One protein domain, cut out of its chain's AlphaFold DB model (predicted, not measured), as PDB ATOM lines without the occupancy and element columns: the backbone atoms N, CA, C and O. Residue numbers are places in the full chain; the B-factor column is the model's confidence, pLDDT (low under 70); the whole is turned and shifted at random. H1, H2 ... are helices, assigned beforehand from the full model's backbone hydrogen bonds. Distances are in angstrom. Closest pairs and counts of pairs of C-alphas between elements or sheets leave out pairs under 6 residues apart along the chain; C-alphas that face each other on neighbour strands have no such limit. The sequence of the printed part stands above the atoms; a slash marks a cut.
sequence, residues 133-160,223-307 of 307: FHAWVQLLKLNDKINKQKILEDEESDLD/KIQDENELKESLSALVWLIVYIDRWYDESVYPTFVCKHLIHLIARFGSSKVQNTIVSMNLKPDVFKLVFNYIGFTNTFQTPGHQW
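What this domain is: This is residues 133 to 160 and 223 to 307 of the 307 residues of an uncharacterized protein of Smittium simulii (UniProt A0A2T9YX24). A compact body of helices has one long arm: H2 and H3 form a helical hairpin, H4 and H5 run side by side, opposite ways, across that hairpin, and the first part of H1 packs on H2 from another side while its residues 145 to 160 stick out free. The printed part has 113 residues with five named helices, H1 to H5 in order, and no named strand; its class is all helix. The whole is compact, with a radius of gyration of the C-alphas of 15.1 A, yet elongated in outline, spanning 53 by 32 by 26 A, and the arm of H1 makes much of that length.

Where its parts are: Find C-alpha 133 at (141.238, 120.946, 123.455); from there H1, residues 133 to 160, runs 42.0 A to C-alpha 160 at (172.125, 142.727, 141.825). Past the cut, look for H2 in residues 223 to 246, 34.9 A long. H3 follows in residues 256 to 268, 18.5 A, then H4 in residues 270 to 279, 14.3 A. H5, residues 284 to 300, is 24.5 A long, has a kink of 29 degrees near residue 293, and ends with C-alpha 300 at (146.346, 108.650, 147.587).

How they stand to each other: Begin at the hub, H2, which touches H1, H3 and H5. H1 touches it with residues 133 to 140 alone, at a shallow tilt of 28 degrees, opposite ways; the closest C-alphas, of Trp 136 and Ala 236, are 6.2 A apart. H2 and H3 are the hairpin, touching at a shallow tilt of 23 degrees, opposite ways, with the C-alphas of Leu 237 and Val 257 closest at 6.4 A. H5 touches H2 about perpendicular, at 74 degrees, the closest C-alphas being those of Val 238 and Val 290, 6.8 A apart. Helix packing is mostly aligned, but only just: 2 of these 3 pairs are at a shallow tilt. H4 is close but not clearly touching to H2, about perpendicular at 76 degrees, with the C-alphas of Lys 231 and Thr 276 closest at 7.2 A. H4 and H5 are close but not clearly touching, at a shallow tilt of 3 degrees, opposite ways; their closest C-alphas, of Ile 277 and Phe 287, are 8.0 A apart. H1 and H3 are near each other, while H1 is apart from H4 and H5. In the backbones of H2, H3 and H4 every O i to N i+4 pair is within hydrogen-bond range; H1 has 22 of 24 and H5 11 of 13.

The domain as a whole: The two C-alphas farthest apart, of Asp 160 and Asp 285, are 53.1 A apart. Without residues 145 to 160 the body spans 36 by 30 by 25 A. Residues 161 to 222 are not printed, and C-alphas 160 and 223 are 26.7 A apart across the cut. Of the links printed whole, none is long. Look at the B-factor column for residues 157 to 160 and 307, the chain's last residue: there pLDDT is under 70, against a mean of 87.9 for the printed part.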
ATOM      1  N   PHE A 133     140.488 121.720 122.469       93.75
ATOM      2  CA  PHE A 133     141.238 120.946 123.455       93.75
ATOM      3  C   PHE A 133     142.719 121.349 123.493       93.75
ATOM      4  O   PHE A 133     143.285 121.487 124.575       93.75
ATOM      5  N   HIS A 134     143.332 121.574 122.325       94.44
ATOM      6  CA  HIS A 134     144.745 121.947 122.228       94.44
ATOM      7  C   HIS A 134     145.005 123.302 122.887       94.44
ATOM      8  O   HIS A 134     145.863 123.386 123.763       94.44
ATOM      9  N   ALA A 135     144.205 124.323 122.562       95.44
ATOM     10  CA  ALA A 135     144.371 125.665 123.124       95.44
ATOM     11  C   ALA A 135     144.258 125.673 124.660       95.44
ATOM     12  O   ALA A 135     145.120 126.229 125.333       95.44
ATOM     13  N   TRP A 136     143.261 124.983 125.232       94.94
ATOM     14  CA  TRP A 136     143.109 124.876 126.691       94.94
ATOM     15  C   TRP A 136     144.287 124.158 127.363       94.94
ATOM     16  O   TRP A 136     144.758 124.588 128.416       94.94
ATOM     17  N   VAL A 137     144.797 123.079 126.757       94.56
ATOM     18  CA  VAL A 137     145.986 122.379 127.267       94.56
ATOM     19  C   VAL A 137     147.221 123.281 127.212       94.56
ATOM     20  O   VAL A 137     148.009 123.286 128.161       94.56
ATOM     21  N   GLN A 138     147.408 124.027 126.121       94.06
ATOM     22  CA  GLN A 138     148.550 124.927 125.978       94.06
ATOM     23  C   GLN A 138     148.465 126.118 126.934       94.06
ATOM     24  O   GLN A 138     149.478 126.439 127.545       94.06
ATOM     25  N   LEU A 139     147.282 126.699 127.154       93.38
ATOM     26  CA  LEU A 139     147.068 127.766 128.140       93.38
ATOM     27  C   LEU A 139     147.495 127.338 129.549       93.38
ATOM     28  O   LEU A 139     148.257 128.048 130.199       93.38
ATOM     29  N   LEU A 140     147.091 126.144 129.996       92.75
ATOM     30  CA  LEU A 140     147.502 125.626 131.308       92.75
ATOM     31  C   LEU A 140     149.022 125.439 131.409       92.75
ATOM     32  O   LEU A 140     149.643 125.848 132.388       92.75
ATOM     33  N   LYS A 141     149.646 124.859 130.375       92.56
ATOM     34  CA  LYS A 141     151.110 124.702 130.328       92.56
ATOM     35  C   LYS A 141     151.835 126.044 130.310       92.56
ATOM     36  O   LYS A 141     152.941 126.141 130.834       92.56
ATOM     37  N   LEU A 142     151.256 127.037 129.648       92.31
ATOM     38  CA  LEU A 142     151.829 128.360 129.485       92.31
ATOM     39  C   LEU A 142     151.766 129.146 130.793       92.31
ATOM     40  O   LEU A 142     152.781 129.713 131.179       92.31
ATOM     41  N   ASN A 143     150.655 129.076 131.528       88.81
ATOM     42  CA  ASN A 143     150.544 129.661 132.867       88.81
ATOM     43  C   ASN A 143     151.627 129.103 133.806       88.81
ATOM     44  O   ASN A 143     152.370 129.866 134.422       88.81
ATOM     45  N   ASP A 144     151.821 127.778 133.819       87.00
ATOM     46  CA  ASP A 144     152.889 127.137 134.599       87.00
ATOM     47  C   ASP A 144     154.296 127.622 134.195       87.00
ATOM     48  O   ASP A 144     155.219 127.635 135.015       87.00
ATOM     49  N   LYS A 145     154.502 127.975 132.920       89.00
ATOM     50  CA  LYS A 145     155.785 128.467 132.395       89.00
ATOM     51  C   LYS A 145     156.015 129.935 132.724       89.00
ATOM     52  O   LYS A 145     157.108 130.250 133.184       89.00
ATOM     53  N   ILE A 146     155.006 130.784 132.550       86.75
ATOM     54  CA  ILE A 146     155.056 132.202 132.917       86.75
ATOM     55  C   ILE A 146     155.353 132.339 134.408       86.75
ATOM     56  O   ILE A 146     156.239 133.095 134.787       86.75
ATOM     57  N   ASN A 147     154.685 131.554 135.256       83.62
ATOM     58  CA  ASN A 147     154.945 131.572 136.695       83.62
ATOM     59  C   ASN A 147     156.389 131.189 137.025       83.62
ATOM     60  O   ASN A 147     157.015 131.817 137.868       83.62
ATOM     61  N   LYS A 148     156.944 130.185 136.335       86.19
ATOM     62  CA  LYS A 148     158.353 129.802 136.506       86.19
ATOM     63  C   LYS A 148     159.317 130.887 136.042       86.19
ATOM     64  O   LYS A 148     160.347 131.047 136.673       86.19
ATOM     65  N   GLN A 149     159.013 131.590 134.952       84.00
ATOM     66  CA  GLN A 149     159.857 132.691 134.479       84.00
ATOM     67  C   GLN A 149     159.860 133.857 135.457       84.00
ATOM     68  O   GLN A 149     160.934 134.314 135.810       84.00
ATOM     69  N   LYS A 150     158.690 134.249 135.971       81.94
ATOM     70  CA  LYS A 150     158.583 135.304 136.987       81.94
ATOM     71  C   LYS A 150     159.409 134.990 138.232       81.94
ATOM     72  O   LYS A 150     160.168 135.830 138.679       81.94
ATOM     73  N   ILE A 151     159.332 133.751 138.727       82.69
ATOM     74  CA  ILE A 151     160.137 133.314 139.879       82.69
ATOM     75  C   ILE A 151     161.643 133.434 139.590       82.69
ATOM     76  O   ILE A 151     162.391 133.864 140.458       82.69
ATOM     77  N   LEU A 152     162.089 133.067 138.384       83.12
ATOM     78  CA  LEU A 152     163.502 133.177 138.000       83.12
ATOM     79  C   LEU A 152     163.959 134.636 137.863       83.12
ATOM     80  O   LEU A 152     165.075 134.956 138.249       83.12
ATOM     81  N   GLU A 153     163.107 135.505 137.320       81.94
ATOM     82  CA  GLU A 153     163.389 136.940 137.182       81.94
ATOM     83  C   GLU A 153     163.470 137.633 138.554       81.94
ATOM     84  O   GLU A 153     164.355 138.460 138.770       81.94
ATOM     85  N   ASP A 154     162.605 137.252 139.501       77.19
ATOM     86  CA  ASP A 154     162.640 137.760 140.876       77.19
ATOM     87  C   ASP A 154     163.952 137.349 141.586       77.19
ATOM     88  O   ASP A 154     164.612 138.196 142.188       77.19
ATOM     89  N   GLU A 155     164.390 136.088 141.447       74.44
ATOM     90  CA  GLU A 155     165.650 135.582 142.030       74.44
ATOM     91  C   GLU A 155     166.908 136.273 141.466       74.44
ATOM     92  O   GLU A 155     167.883 136.469 142.192       74.44
ATOM     93  N   GLU A 156     166.908 136.652 140.185       72.56
ATOM     94  CA  GLU A 156     168.035 137.357 139.554       72.56
ATOM     95  C   GLU A 156     168.111 138.824 140.015       72.56
ATOM     96  O   GLU A 156     169.199 139.349 140.241       72.56
ATOM     97  N   SER A 157     166.961 139.459 140.270       61.38
ATOM     98  CA  SER A 157     166.899 140.838 140.769       61.38
ATOM     99  C   SER A 157     167.405 141.009 142.209       61.38
ATOM    100  O   SER A 157     167.879 142.087 142.573       61.38
ATOM    101  N   ASP A 158     167.357 139.961 143.032       65.62
ATOM    102  CA  ASP A 158     167.859 140.001 144.409       65.62
ATOM    103  C   ASP A 158     169.399 139.953 144.480       65.62
ATOM    104  O   ASP A 158     169.981 140.514 145.410       65.62
ATOM    105  N   LEU A 159     170.074 139.366 143.481       59.12
ATOM    106  CA  LEU A 159     171.543 139.274 143.437       59.12
ATOM    107  C   LEU A 159     172.216 140.604 143.066       59.12
ATOM    108  O   LEU A 159     173.266 140.929 143.615       59.12
ATOM    109  N   ASP A 160     171.592 141.410 142.205       57.53
ATOM    110  CA  ASP A 160     172.125 142.727 141.825       57.53
ATOM    111  C   ASP A 160     171.978 143.771 142.954       57.53
ATOM    112  O   ASP A 160     172.712 144.759 143.008       57.53
ATOM    113  N   LYS A 223     147.411 138.369 146.436       74.75
ATOM    114  CA  LYS A 223     146.422 137.361 146.863       74.75
ATOM    115  C   LYS A 223     145.188 137.319 145.965       74.75
ATOM    116  O   LYS A 223     144.646 136.242 145.730       74.75
ATOM    117  N   ILE A 224     144.721 138.475 145.494       77.06
ATOM    118  CA  ILE A 224     143.579 138.555 144.575       77.06
ATOM    119  C   ILE A 224     143.952 137.934 143.225       77.06
ATOM    120  O   ILE A 224     143.158 137.185 142.652       77.06
ATOM    121  N   GLN A 225     145.166 138.201 142.743       77.62
ATOM    122  CA  GLN A 225     145.657 137.649 141.486       77.62
ATOM    123  C   GLN A 225     145.778 136.121 141.535       77.62
ATOM    124  O   GLN A 225     145.294 135.446 140.627       77.62
ATOM    125  N   ASP A 226     146.320 135.575 142.624       80.62
ATOM    126  CA  ASP A 226     146.424 134.130 142.862       80.62
ATOM    127  C   ASP A 226     145.053 133.425 142.842       80.62
ATOM    128  O   ASP A 226     144.912 132.300 142.359       80.62
ATOM    129  N   GLU A 227     144.006 134.073 143.364       83.62
ATOM    130  CA  GLU A 227     142.654 133.505 143.360       83.62
ATOM    131  C   GLU A 227     141.984 133.540 141.989       83.62
ATOM    132  O   GLU A 227     141.210 132.634 141.662       83.62
ATOM    133  N   ASN A 228     142.271 134.561 141.186       86.00
ATOM    134  CA  ASN A 228     141.794 134.629 139.810       86.00
ATOM    135  C   ASN A 228     142.495 133.575 138.948       86.00
ATOM    136  O   ASN A 228     141.818 132.816 138.255       86.00
ATOM    137  N   GLU A 229     143.815 133.440 139.090       87.81
ATOM    138  CA  GLU A 229     144.610 132.416 138.406       87.81
ATOM    139  C   GLU A 229     144.108 130.999 138.738       87.81
ATOM    140  O   GLU A 229     143.934 130.157 137.849       87.81
ATOM    141  N   LEU A 230     143.796 130.746 140.016       91.00
ATOM    142  CA  LEU A 230     143.195 129.494 140.473       91.00
ATOM    143  C   LEU A 230     141.851 129.226 139.779       91.00
ATOM    144  O   LEU A 230     141.610 128.114 139.306       91.00
ATOM    145  N   LYS A 231     140.967 130.227 139.718       91.69
ATOM    146  CA  LYS A 231     139.644 130.086 139.090       91.69
ATOM    147  C   LYS A 231     139.744 129.846 137.586       91.69
ATOM    148  O   LYS A 231     139.016 129.001 137.068       91.69
ATOM    149  N   GLU A 232     140.630 130.548 136.891       90.06
ATOM    150  CA  GLU A 232     140.849 130.376 135.451       90.06
ATOM    151  C   GLU A 232     141.395 128.980 135.133       90.06
ATOM    152  O   GLU A 232     140.833 128.266 134.300       90.06
ATOM    153  N   SER A 233     142.423 128.550 135.869       92.00
ATOM    154  CA  SER A 233     143.052 127.236 135.690       92.00
ATOM    155  C   SER A 233     142.079 126.098 135.988       92.00
ATOM    156  O   SER A 233     142.011 125.104 135.265       92.00
ATOM    157  N   LEU A 234     141.262 126.254 137.028       93.56
ATOM    158  CA  LEU A 234     140.248 125.274 137.381       93.56
ATOM    159  C   LEU A 234     139.090 125.252 136.369       93.56
ATOM    160  O   LEU A 234     138.635 124.173 136.008       93.56
ATOM    161  N   SER A 235     138.647 126.404 135.859       92.94
ATOM    162  CA  SER A 235     137.649 126.468 134.783       92.94
ATOM    163  C   SER A 235     138.136 125.726 133.533       92.94
ATOM    164  O   SER A 235     137.435 124.852 133.016       92.94
ATOM    165  N   ALA A 236     139.379 125.986 133.109       93.56
ATOM    166  CA  ALA A 236     140.041 125.263 132.024       93.56
ATOM    167  C   ALA A 236     140.069 123.748 132.276       93.56
ATOM    168  O   ALA A 236     139.740 122.950 131.397       93.56
ATOM    169  N   LEU A 237     140.407 123.344 133.504       94.44
ATOM    170  CA  LEU A 237     140.437 121.947 133.917       94.44
ATOM    171  C   LEU A 237     139.061 121.278 133.780       94.44
ATOM    172  O   LEU A 237     138.973 120.172 133.250       94.44
ATOM    173  N   VAL A 238     137.986 121.944 134.214       94.56
ATOM    174  CA  VAL A 238     136.615 121.424 134.083       94.56
ATOM    175  C   VAL A 238     136.258 121.199 132.616       94.56
ATOM    176  O   VAL A 238     135.744 120.134 132.269       94.56
ATOM    177  N   TRP A 239     136.571 122.155 131.740       94.00
ATOM    178  CA  TRP A 239     136.346 122.010 130.300       94.00
ATOM    179  C   TRP A 239     137.098 120.815 129.706       94.00
ATOM    180  O   TRP A 239     136.529 120.054 128.919       94.00
ATOM    181  N   LEU A 240     138.354 120.612 130.110       94.88
ATOM    182  CA  LEU A 240     139.155 119.468 129.677       94.88
ATOM    183  C   LEU A 240     138.591 118.141 130.197       94.88
ATOM    184  O   LEU A 240     138.498 117.192 129.425       94.88
ATOM    185  N   ILE A 241     138.160 118.076 131.460       94.19
ATOM    186  CA  ILE A 241     137.545 116.880 132.057       94.19
ATOM    187  C   ILE A 241     136.287 116.477 131.286       94.19
ATOM    188  O   ILE A 241     136.149 115.321 130.895       94.19
ATOM    189  N   VAL A 242     135.395 117.434 131.013       94.19
ATOM    190  CA  VAL A 242     134.168 117.182 130.240       94.19
ATOM    191  C   VAL A 242     134.495 116.714 128.822       94.19
ATOM    192  O   VAL A 242     133.821 115.839 128.279       94.19
ATOM    193  N   TYR A 243     135.534 117.278 128.203       94.81
ATOM    194  CA  TYR A 243     135.961 116.840 126.881       94.81
ATOM    195  C   TYR A 243     136.480 115.399 126.889       94.81
ATOM    196  O   TYR A 243     136.110 114.636 126.003       94.81
ATOM    197  N   ILE A 244     137.320 115.035 127.858       93.25
ATOM    198  CA  ILE A 244     137.907 113.694 127.991       93.25
ATOM    199  C   ILE A 244     136.808 112.648 128.238       93.25
ATOM    200  O   ILE A 244     136.757 111.637 127.539       93.25
ATOM    201  N   ASP A 245     135.864 112.945 129.135       92.94
ATOM    202  CA  ASP A 245     134.703 112.093 129.426       92.94
ATOM    203  C   ASP A 245     133.826 111.860 128.184       92.94
ATOM    204  O   ASP A 245     133.412 110.737 127.898       92.94
ATOM    205  N   ARG A 246     133.646 112.890 127.346       94.69
ATOM    206  CA  ARG A 246     132.936 112.769 126.059       94.69
ATOM    207  C   ARG A 246     133.587 111.770 125.092       94.69
ATOM    208  O   ARG A 246     132.885 111.227 124.241       94.69
ATOM    209  N   TRP A 247     134.898 111.548 125.184       94.31
ATOM    210  CA  TRP A 247     135.632 110.568 124.371       94.31
ATOM    211  C   TRP A 247     135.793 109.207 125.063       94.31
ATOM    212  O   TRP A 247     136.544 108.368 124.567       94.31
ATOM    213  N   TYR A 248     135.057 108.966 126.153       93.62
ATOM    214  CA  TYR A 248     135.069 107.720 126.924       93.62
ATOM    215  C   TYR A 248     136.428 107.380 127.555       93.62
ATOM    216  O   TYR A 248     136.708 106.213 127.827       93.62
ATOM    217  N   ASP A 249     137.279 108.379 127.799       91.44
ATOM    218  CA  ASP A 249     138.493 108.171 128.585       91.44
ATOM    219  C   ASP A 249     138.178 108.361 130.075       91.44
ATOM    220  O   ASP A 249     138.231 109.456 130.631       91.44
ATOM    221  N   GLU A 250     137.804 107.262 130.727       85.00
ATOM    222  CA  GLU A 250     137.492 107.223 132.163       85.00
ATOM    223  C   GLU A 250     138.753 107.169 133.048       85.00
ATOM    224  O   GLU A 250     138.671 107.087 134.278       85.00
ATOM    225  N   SER A 251     139.943 107.195 132.443       88.69
ATOM    226  CA  SER A 251     141.207 107.089 133.163       88.69
ATOM    227  C   SER A 251     141.452 108.357 133.980       88.69
ATOM    228  O   SER A 251     141.793 109.403 133.442       88.69
ATOM    229  N   VAL A 252     141.352 108.280 135.308       85.00
ATOM    230  CA  VAL A 252     141.663 109.438 136.167       85.00
ATOM    231  C   VAL A 252     143.167 109.742 136.138       85.00
ATOM    232  O   VAL A 252     143.579 110.872 135.887       85.00
ATOM    233  N   TYR A 253     144.009 108.720 136.310       87.56
ATOM    234  CA  TYR A 253     145.474 108.801 136.279       87.56
ATOM    235  C   TYR A 253     146.008 107.785 135.256       87.56
ATOM    236  O   TYR A 253     145.490 106.667 135.240       87.56
ATOM    237  N   PRO A 254     147.023 108.092 134.417       89.19
ATOM    238  CA  PRO A 254     147.964 109.222 134.454       89.19
ATOM    239  C   PRO A 254     147.665 110.344 133.430       89.19
ATOM    240  O   PRO A 254     148.493 110.640 132.564       89.19
ATOM    241  N   THR A 255     146.512 111.013 133.523       91.00
ATOM    242  CA  THR A 255     146.145 112.095 132.585       91.00
ATOM    243  C   THR A 255     146.889 113.411 132.849       91.00
ATOM    244  O   THR A 255     147.338 113.690 133.965       91.00
ATOM    245  N   PHE A 256     147.009 114.258 131.815       90.81
ATOM    246  CA  PHE A 256     147.548 115.624 131.942       90.81
ATOM    247  C   PHE A 256     146.746 116.452 132.954       90.81
ATOM    248  O   PHE A 256     147.319 117.109 133.819       90.81
ATOM    249  N   VAL A 257     145.423 116.339 132.876       92.44
ATOM    250  CA  VAL A 257     144.472 117.003 133.764       92.44
ATOM    251  C   VAL A 257     144.722 116.625 135.222       92.44
ATOM    252  O   VAL A 257     144.874 117.507 136.059       92.44
ATOM    253  N   CYS A 258     144.841 115.333 135.539       90.75
ATOM    254  CA  CYS A 258     145.106 114.898 136.911       90.75
ATOM    255  C   CYS A 258     146.456 115.412 137.434       90.75
ATOM    256  O   CYS A 258     146.530 115.889 138.562       90.75
ATOM    257  N   LYS A 259     147.513 115.398 136.610       91.12
ATOM    258  CA  LYS A 259     148.822 115.955 137.000       91.12
ATOM    259  C   LYS A 259     148.738 117.446 137.330       91.12
ATOM    260  O   LYS A 259     149.291 117.868 138.341       91.12
ATOM    261  N   HIS A 260     148.039 118.223 136.503       91.62
ATOM    262  CA  HIS A 260     147.871 119.657 136.731       91.62
ATOM    263  C   HIS A 260     146.961 119.936 137.941       91.62
ATOM    264  O   HIS A 260     147.278 120.789 138.761       91.62
ATOM    265  N   LEU A 261     145.902 119.144 138.143       92.50
ATOM    266  CA  LEU A 261     145.064 119.206 139.345       92.50
ATOM    267  C   LEU A 261     145.866 118.916 140.623       92.50
ATOM    268  O   LEU A 261     145.722 119.635 141.607       92.50
ATOM    269  N   ILE A 262     146.727 117.894 140.614       91.50
ATOM    270  CA  ILE A 262     147.617 117.588 141.744       91.50
ATOM    271  C   ILE A 262     148.573 118.754 141.993       91.50
ATOM    272  O   ILE A 262     148.770 119.121 143.144       91.50
ATOM    273  N   HIS A 263     149.136 119.360 140.944       90.50
ATOM    274  CA  HIS A 263     149.995 120.538 141.083       90.50
ATOM    275  C   HIS A 263     149.248 121.727 141.707       90.50
ATOM    276  O   HIS A 263     149.764 122.373 142.615       90.50
ATOM    277  N   LEU A 264     148.006 121.964 141.282       90.25
ATOM    278  CA  LEU A 264     147.152 123.024 141.807       90.25
ATOM    279  C   LEU A 264     146.799 122.793 143.283       90.25
ATOM    280  O   LEU A 264     146.936 123.691 144.112       90.25
ATOM    281  N   ILE A 265     146.407 121.564 143.625       91.75
ATOM    282  CA  ILE A 265     146.146 121.148 145.008       91.75
ATOM    283  C   ILE A 265     147.411 121.281 145.852       91.75
ATOM    284  O   ILE A 265     147.299 121.735 146.984       91.75
ATOM    285  N   ALA A 266     148.581 120.956 145.287       89.81
ATOM    286  CA  ALA A 266     149.901 121.084 145.899       89.81
ATOM    287  C   ALA A 266     150.388 122.540 146.059       89.81
ATOM    288  O   ALA A 266     151.357 122.742 146.783       89.81
ATOM    289  N   ARG A 267     149.732 123.536 145.440       87.94
ATOM    290  CA  ARG A 267     150.011 124.977 145.624       87.94
ATOM    291  C   ARG A 267     149.013 125.661 146.562       87.94
ATOM    292  O   ARG A 267     149.421 126.500 147.358       87.94
ATOM    293  N   PHE A 268     147.722 125.333 146.468       88.88
ATOM    294  CA  PHE A 268     146.659 126.150 147.070       88.88
ATOM    295  C   PHE A 268     145.939 125.549 148.278       88.88
ATOM    296  O   PHE A 268     145.297 126.309 149.008       88.88
ATOM    297  N   GLY A 269     145.946 124.229 148.466       90.88
ATOM    298  CA  GLY A 269     144.984 123.594 149.374       90.88
ATOM    299  C   GLY A 269     144.038 122.632 148.670       90.88
ATOM    300  O   GLY A 269     143.401 123.021 147.691       90.88
ATOM    301  N   SER A 270     143.826 121.433 149.218       89.00
ATOM    302  CA  SER A 270     142.715 120.577 148.771       89.00
ATOM    303  C   SER A 270     141.382 121.223 149.157       89.00
ATOM    304  O   SER A 270     140.474 121.337 148.330       89.00
ATOM    305  N   SER A 271     141.296 121.751 150.385       90.38
ATOM    306  CA  SER A 271     140.096 122.424 150.897       90.38
ATOM    307  C   SER A 271     139.741 123.658 150.066       90.38
ATOM    308  O   SER A 271     138.582 123.861 149.694       90.38
ATOM    309  N   LYS A 272     140.747 124.480 149.732       90.88
ATOM    310  CA  LYS A 272     140.557 125.701 148.936       90.88
ATOM    311  C   LYS A 272     140.045 125.367 147.535       90.88
ATOM    312  O   LYS A 272     139.031 125.925 147.128       90.88
ATOM    313  N   VAL A 273     140.679 124.416 146.846       92.25
ATOM    314  CA  VAL A 273     140.260 123.970 145.505       92.25
ATOM    315  C   VAL A 273     138.820 123.448 145.524       92.25
ATOM    316  O   VAL A 273     138.010 123.868 144.698       92.25
ATOM    317  N   GLN A 274     138.459 122.596 146.490       91.75
ATOM    318  CA  GLN A 274     137.092 122.076 146.616       91.75
ATOM    319  C   GLN A 274     136.065 123.193 146.834       91.75
ATOM    320  O   GLN A 274     135.042 123.231 146.148       91.75
ATOM    321  N   ASN A 275     136.351 124.142 147.730       92.56
ATOM    322  CA  ASN A 275     135.473 125.286 147.984       92.56
ATOM    323  C   ASN A 275     135.302 126.160 146.738       92.56
ATOM    324  O   ASN A 275     134.190 126.594 146.428       92.56
ATOM    325  N   THR A 276     136.381 126.382 145.985       92.88
ATOM    326  CA  THR A 276     136.315 127.121 144.724       92.88
ATOM    327  C   THR A 276     135.439 126.395 143.699       92.88
ATOM    328  O   THR A 276     134.579 127.036 143.099       92.88
ATOM    329  N   ILE A 277     135.549 125.072 143.549       91.62
ATOM    330  CA  ILE A 277     134.696 124.288 142.631       91.62
ATOM    331  C   ILE A 277     133.223 124.378 143.019       91.62
ATOM    332  O   ILE A 277     132.366 124.570 142.157       91.62
ATOM    333  N   VAL A 278     132.922 124.274 144.314       91.94
ATOM    334  CA  VAL A 278     131.555 124.448 144.820       91.94
ATOM    335  C   VAL A 278     131.038 125.851 144.481       91.94
ATOM    336  O   VAL A 278     129.901 125.996 144.034       91.94
ATOM    337  N   SER A 279     131.880 126.881 144.606       91.50
ATOM    338  CA  SER A 279     131.510 128.266 144.285       91.50
ATOM    339  C   SER A 279     131.329 128.547 142.784       91.50
ATOM    340  O   SER A 279     130.588 129.462 142.431       91.50
ATOM    341  N   MET A 280     131.943 127.753 141.895       87.38
ATOM    342  CA  MET A 280     131.786 127.881 140.437       87.38
ATOM    343  C   MET A 280     130.393 127.478 139.929       87.38
ATOM    344  O   MET A 280     130.078 127.736 138.770       87.38
ATOM    345  N   ASN A 281     129.555 126.871 140.780       91.50
ATOM    346  CA  ASN A 281     128.163 126.515 140.488       91.50
ATOM    347  C   ASN A 281     127.986 125.706 139.185       91.50
ATOM    348  O   ASN A 281     127.259 126.088 138.264       91.50
ATOM    349  N   LEU A 282     128.682 124.572 139.109       92.00
ATOM    350  CA  LEU A 282     128.645 123.660 137.965       92.00
ATOM    351  C   LEU A 282     127.366 122.806 137.954       92.00
ATOM    352  O   LEU A 282     126.755 122.541 138.990       92.00
ATOM    353  N   LYS A 283     126.990 122.297 136.774       94.56
ATOM    354  CA  LYS A 283     125.909 121.306 136.636       94.56
ATOM    355  C   LYS A 283     126.227 120.065 137.499       94.56
ATOM    356  O   LYS A 283     127.377 119.626 137.483       94.56
ATOM    357  N   PRO A 284     125.243 119.448 138.186       92.38
ATOM    358  CA  PRO A 284     125.488 118.345 139.124       92.38
ATOM    359  C   PRO A 284     126.232 117.144 138.519       92.38
ATOM    360  O   PRO A 284     127.064 116.543 139.194       92.38
ATOM    361  N   ASP A 285     125.989 116.823 137.245       92.81
ATOM    362  CA  ASP A 285     126.679 115.717 136.562       92.81
ATOM    363  C   ASP A 285     128.173 116.014 136.369       92.81
ATOM    364  O   ASP A 285     129.029 115.189 136.684       92.81
ATOM    365  N   VAL A 286     128.489 117.237 135.927       93.81
ATOM    366  CA  VAL A 286     129.869 117.712 135.744       93.81
ATOM    367  C   VAL A 286     130.573 117.817 137.092       93.81
ATOM    368  O   VAL A 286     131.726 117.420 137.225       93.81
ATOM    369  N   PHE A 287     129.866 118.295 138.114       93.75
ATOM    370  CA  PHE A 287     130.376 118.346 139.476       93.75
ATOM    371  C   PHE A 287     130.777 116.952 139.967       93.75
ATOM    372  O   PHE A 287     131.908 116.768 140.405       93.75
ATOM    373  N   LYS A 288     129.907 115.943 139.825       92.88
ATOM    374  CA  LYS A 288     130.222 114.559 140.210       92.88
ATOM    375  C   LYS A 288     131.467 114.035 139.488       92.88
ATOM    376  O   LYS A 288     132.300 113.384 140.117       92.88
ATOM    377  N   LEU A 289     131.592 114.329 138.194       92.31
ATOM    378  CA  LEU A 289     132.741 113.930 137.389       92.31
ATOM    379  C   LEU A 289     134.037 114.556 137.922       92.31
ATOM    380  O   LEU A 289     134.969 113.831 138.250       92.31
ATOM    381  N   VAL A 290     134.078 115.878 138.102       92.50
ATOM    382  CA  VAL A 290     135.254 116.588 138.644       92.50
ATOM    383  C   VAL A 290     135.594 116.109 140.061       92.50
ATOM    384  O   VAL A 290     136.763 115.918 140.394       92.50
ATOM    385  N   PHE A 291     134.584 115.837 140.891       90.94
ATOM    386  CA  PHE A 291     134.791 115.293 142.234       90.94
ATOM    387  C   PHE A 291     135.415 113.899 142.235       90.94
ATOM    388  O   PHE A 291     136.149 113.584 143.168       90.94
ATOM    389  N   ASN A 292     135.202 113.082 141.200       90.69
ATOM    390  CA  ASN A 292     135.907 111.807 141.057       90.69
ATOM    391  C   ASN A 292     137.427 112.029 140.911       90.69
ATOM    392  O   ASN A 292     138.224 111.395 141.604       90.69
ATOM    393  N   TYR A 293     137.831 113.016 140.102       90.12
ATOM    394  CA  TYR A 293     139.244 113.383 139.931       90.12
ATOM    395  C   TYR A 293     139.892 113.888 141.231       90.12
ATOM    396  O   TYR A 293     141.070 113.633 141.467       90.12
ATOM    397  N   ILE A 294     139.135 114.556 142.107       89.44
ATOM    398  CA  ILE A 294     139.614 114.997 143.432       89.44
ATOM    399  C   ILE A 294     139.558 113.861 144.461       89.44
ATOM    400  O   ILE A 294     140.399 113.771 145.349       89.44
ATOM    401  N   GLY A 295     138.607 112.935 144.340       88.31
ATOM    402  CA  GLY A 295     138.551 111.738 145.183       88.31
ATOM    403  C   GLY A 295     139.843 110.918 145.111       88.31
ATOM    404  O   GLY A 295     140.282 110.354 146.118       88.31
ATOM    405  N   PHE A 296     140.504 110.929 143.949       88.19
ATOM    406  CA  PHE A 296     141.832 110.350 143.769       88.19
ATOM    407  C   PHE A 296     142.869 110.977 144.712       88.19
ATOM    408  O   PHE A 296     143.551 110.252 145.435       88.19
ATOM    409  N   THR A 297     142.969 112.307 144.779       86.06
ATOM    410  CA  THR A 297     143.978 112.975 145.623       86.06
ATOM    411  C   THR A 297     143.759 112.713 147.110       86.06
ATOM    412  O   THR A 297     144.728 112.545 147.849       86.06
ATOM    413  N   ASN A 298     142.497 112.578 147.527       85.00
ATOM    414  CA  ASN A 298     142.139 112.204 148.894       85.00
ATOM    415  C   ASN A 298     142.544 110.763 149.232       85.00
ATOM    416  O   ASN A 298     143.077 110.497 150.306       85.00
ATOM    417  N   THR A 299     142.320 109.830 148.306       89.50
ATOM    418  CA  THR A 299     142.633 108.406 148.510       89.50
ATOM    419  C   THR A 299     144.139 108.170 148.581       89.50
ATOM    420  O   THR A 299     144.612 107.417 149.428       89.50
ATOM    421  N   PHE A 300     144.898 108.832 147.705       88.50
ATOM    422  CA  PHE A 300     146.346 108.650 147.587       88.50
ATOM    423  C   PHE A 300     147.172 109.638 148.418       88.50
ATOM    424  O   PHE A 300     148.397 109.581 148.359       88.50
ATOM    425  N   GLN A 301     146.525 110.519 149.192       86.12
ATOM    426  CA  GLN A 301     147.170 111.514 150.060       86.12
ATOM    427  C   GLN A 301     148.292 112.277 149.342       86.12
ATOM    428  O   GLN A 301     149.438 112.320 149.791       86.12
ATOM    429  N   THR A 302     147.971 112.858 148.186       84.00
ATOM    430  CA  THR A 302     148.955 113.603 147.391       84.00
ATOM    431  C   THR A 302     149.488 114.825 148.155       84.00
ATOM    432  O   THR A 302     148.820 115.304 149.078       84.00
ATOM    433  N   PRO A 303     150.665 115.368 147.779       80.56
ATOM    434  CA  PRO A 303     151.200 116.585 148.381       80.56
ATOM    435  C   PRO A 303     150.139 117.676 148.397       80.56
ATOM    436  O   PRO A 303     149.517 117.967 147.376       80.56
ATOM    437  N   GLY A 304     149.882 118.213 149.583       77.94
ATOM    438  CA  GLY A 304     148.786 119.137 149.755       77.94
ATOM    439  C   GLY A 304     147.392 118.498 149.882       77.94
ATOM    440  O   GLY A 304     146.389 119.035 149.421       77.94
ATOM    441  N   HIS A 305     147.268 117.344 150.518       79.44
ATOM    442  CA  HIS A 305     145.947 116.842 150.897       79.44
ATOM    443  C   HIS A 305     145.460 117.408 152.251       79.44
ATOM    444  O   HIS A 305     144.263 117.565 152.458       79.44
ATOM    445  N   GLN A 306     146.378 117.749 153.162       74.88
ATOM    446  CA  GLN A 306     146.086 118.043 154.580       74.88
ATOM    447  C   GLN A 306     145.704 119.504 154.898       74.88
ATOM    448  O   GLN A 306     145.462 119.834 156.056       74.88
ATOM    449  N   TRP A 307     145.676 120.366 153.884       58.34
ATOM    450  CA  TRP A 307     145.420 121.812 153.944       58.34
ATOM    451  C   TRP A 307     144.111 122.221 153.248       58.34
ATOM    452  O   TRP A 307     143.782 121.699 152.154       58.34
TER     453      TRP A 307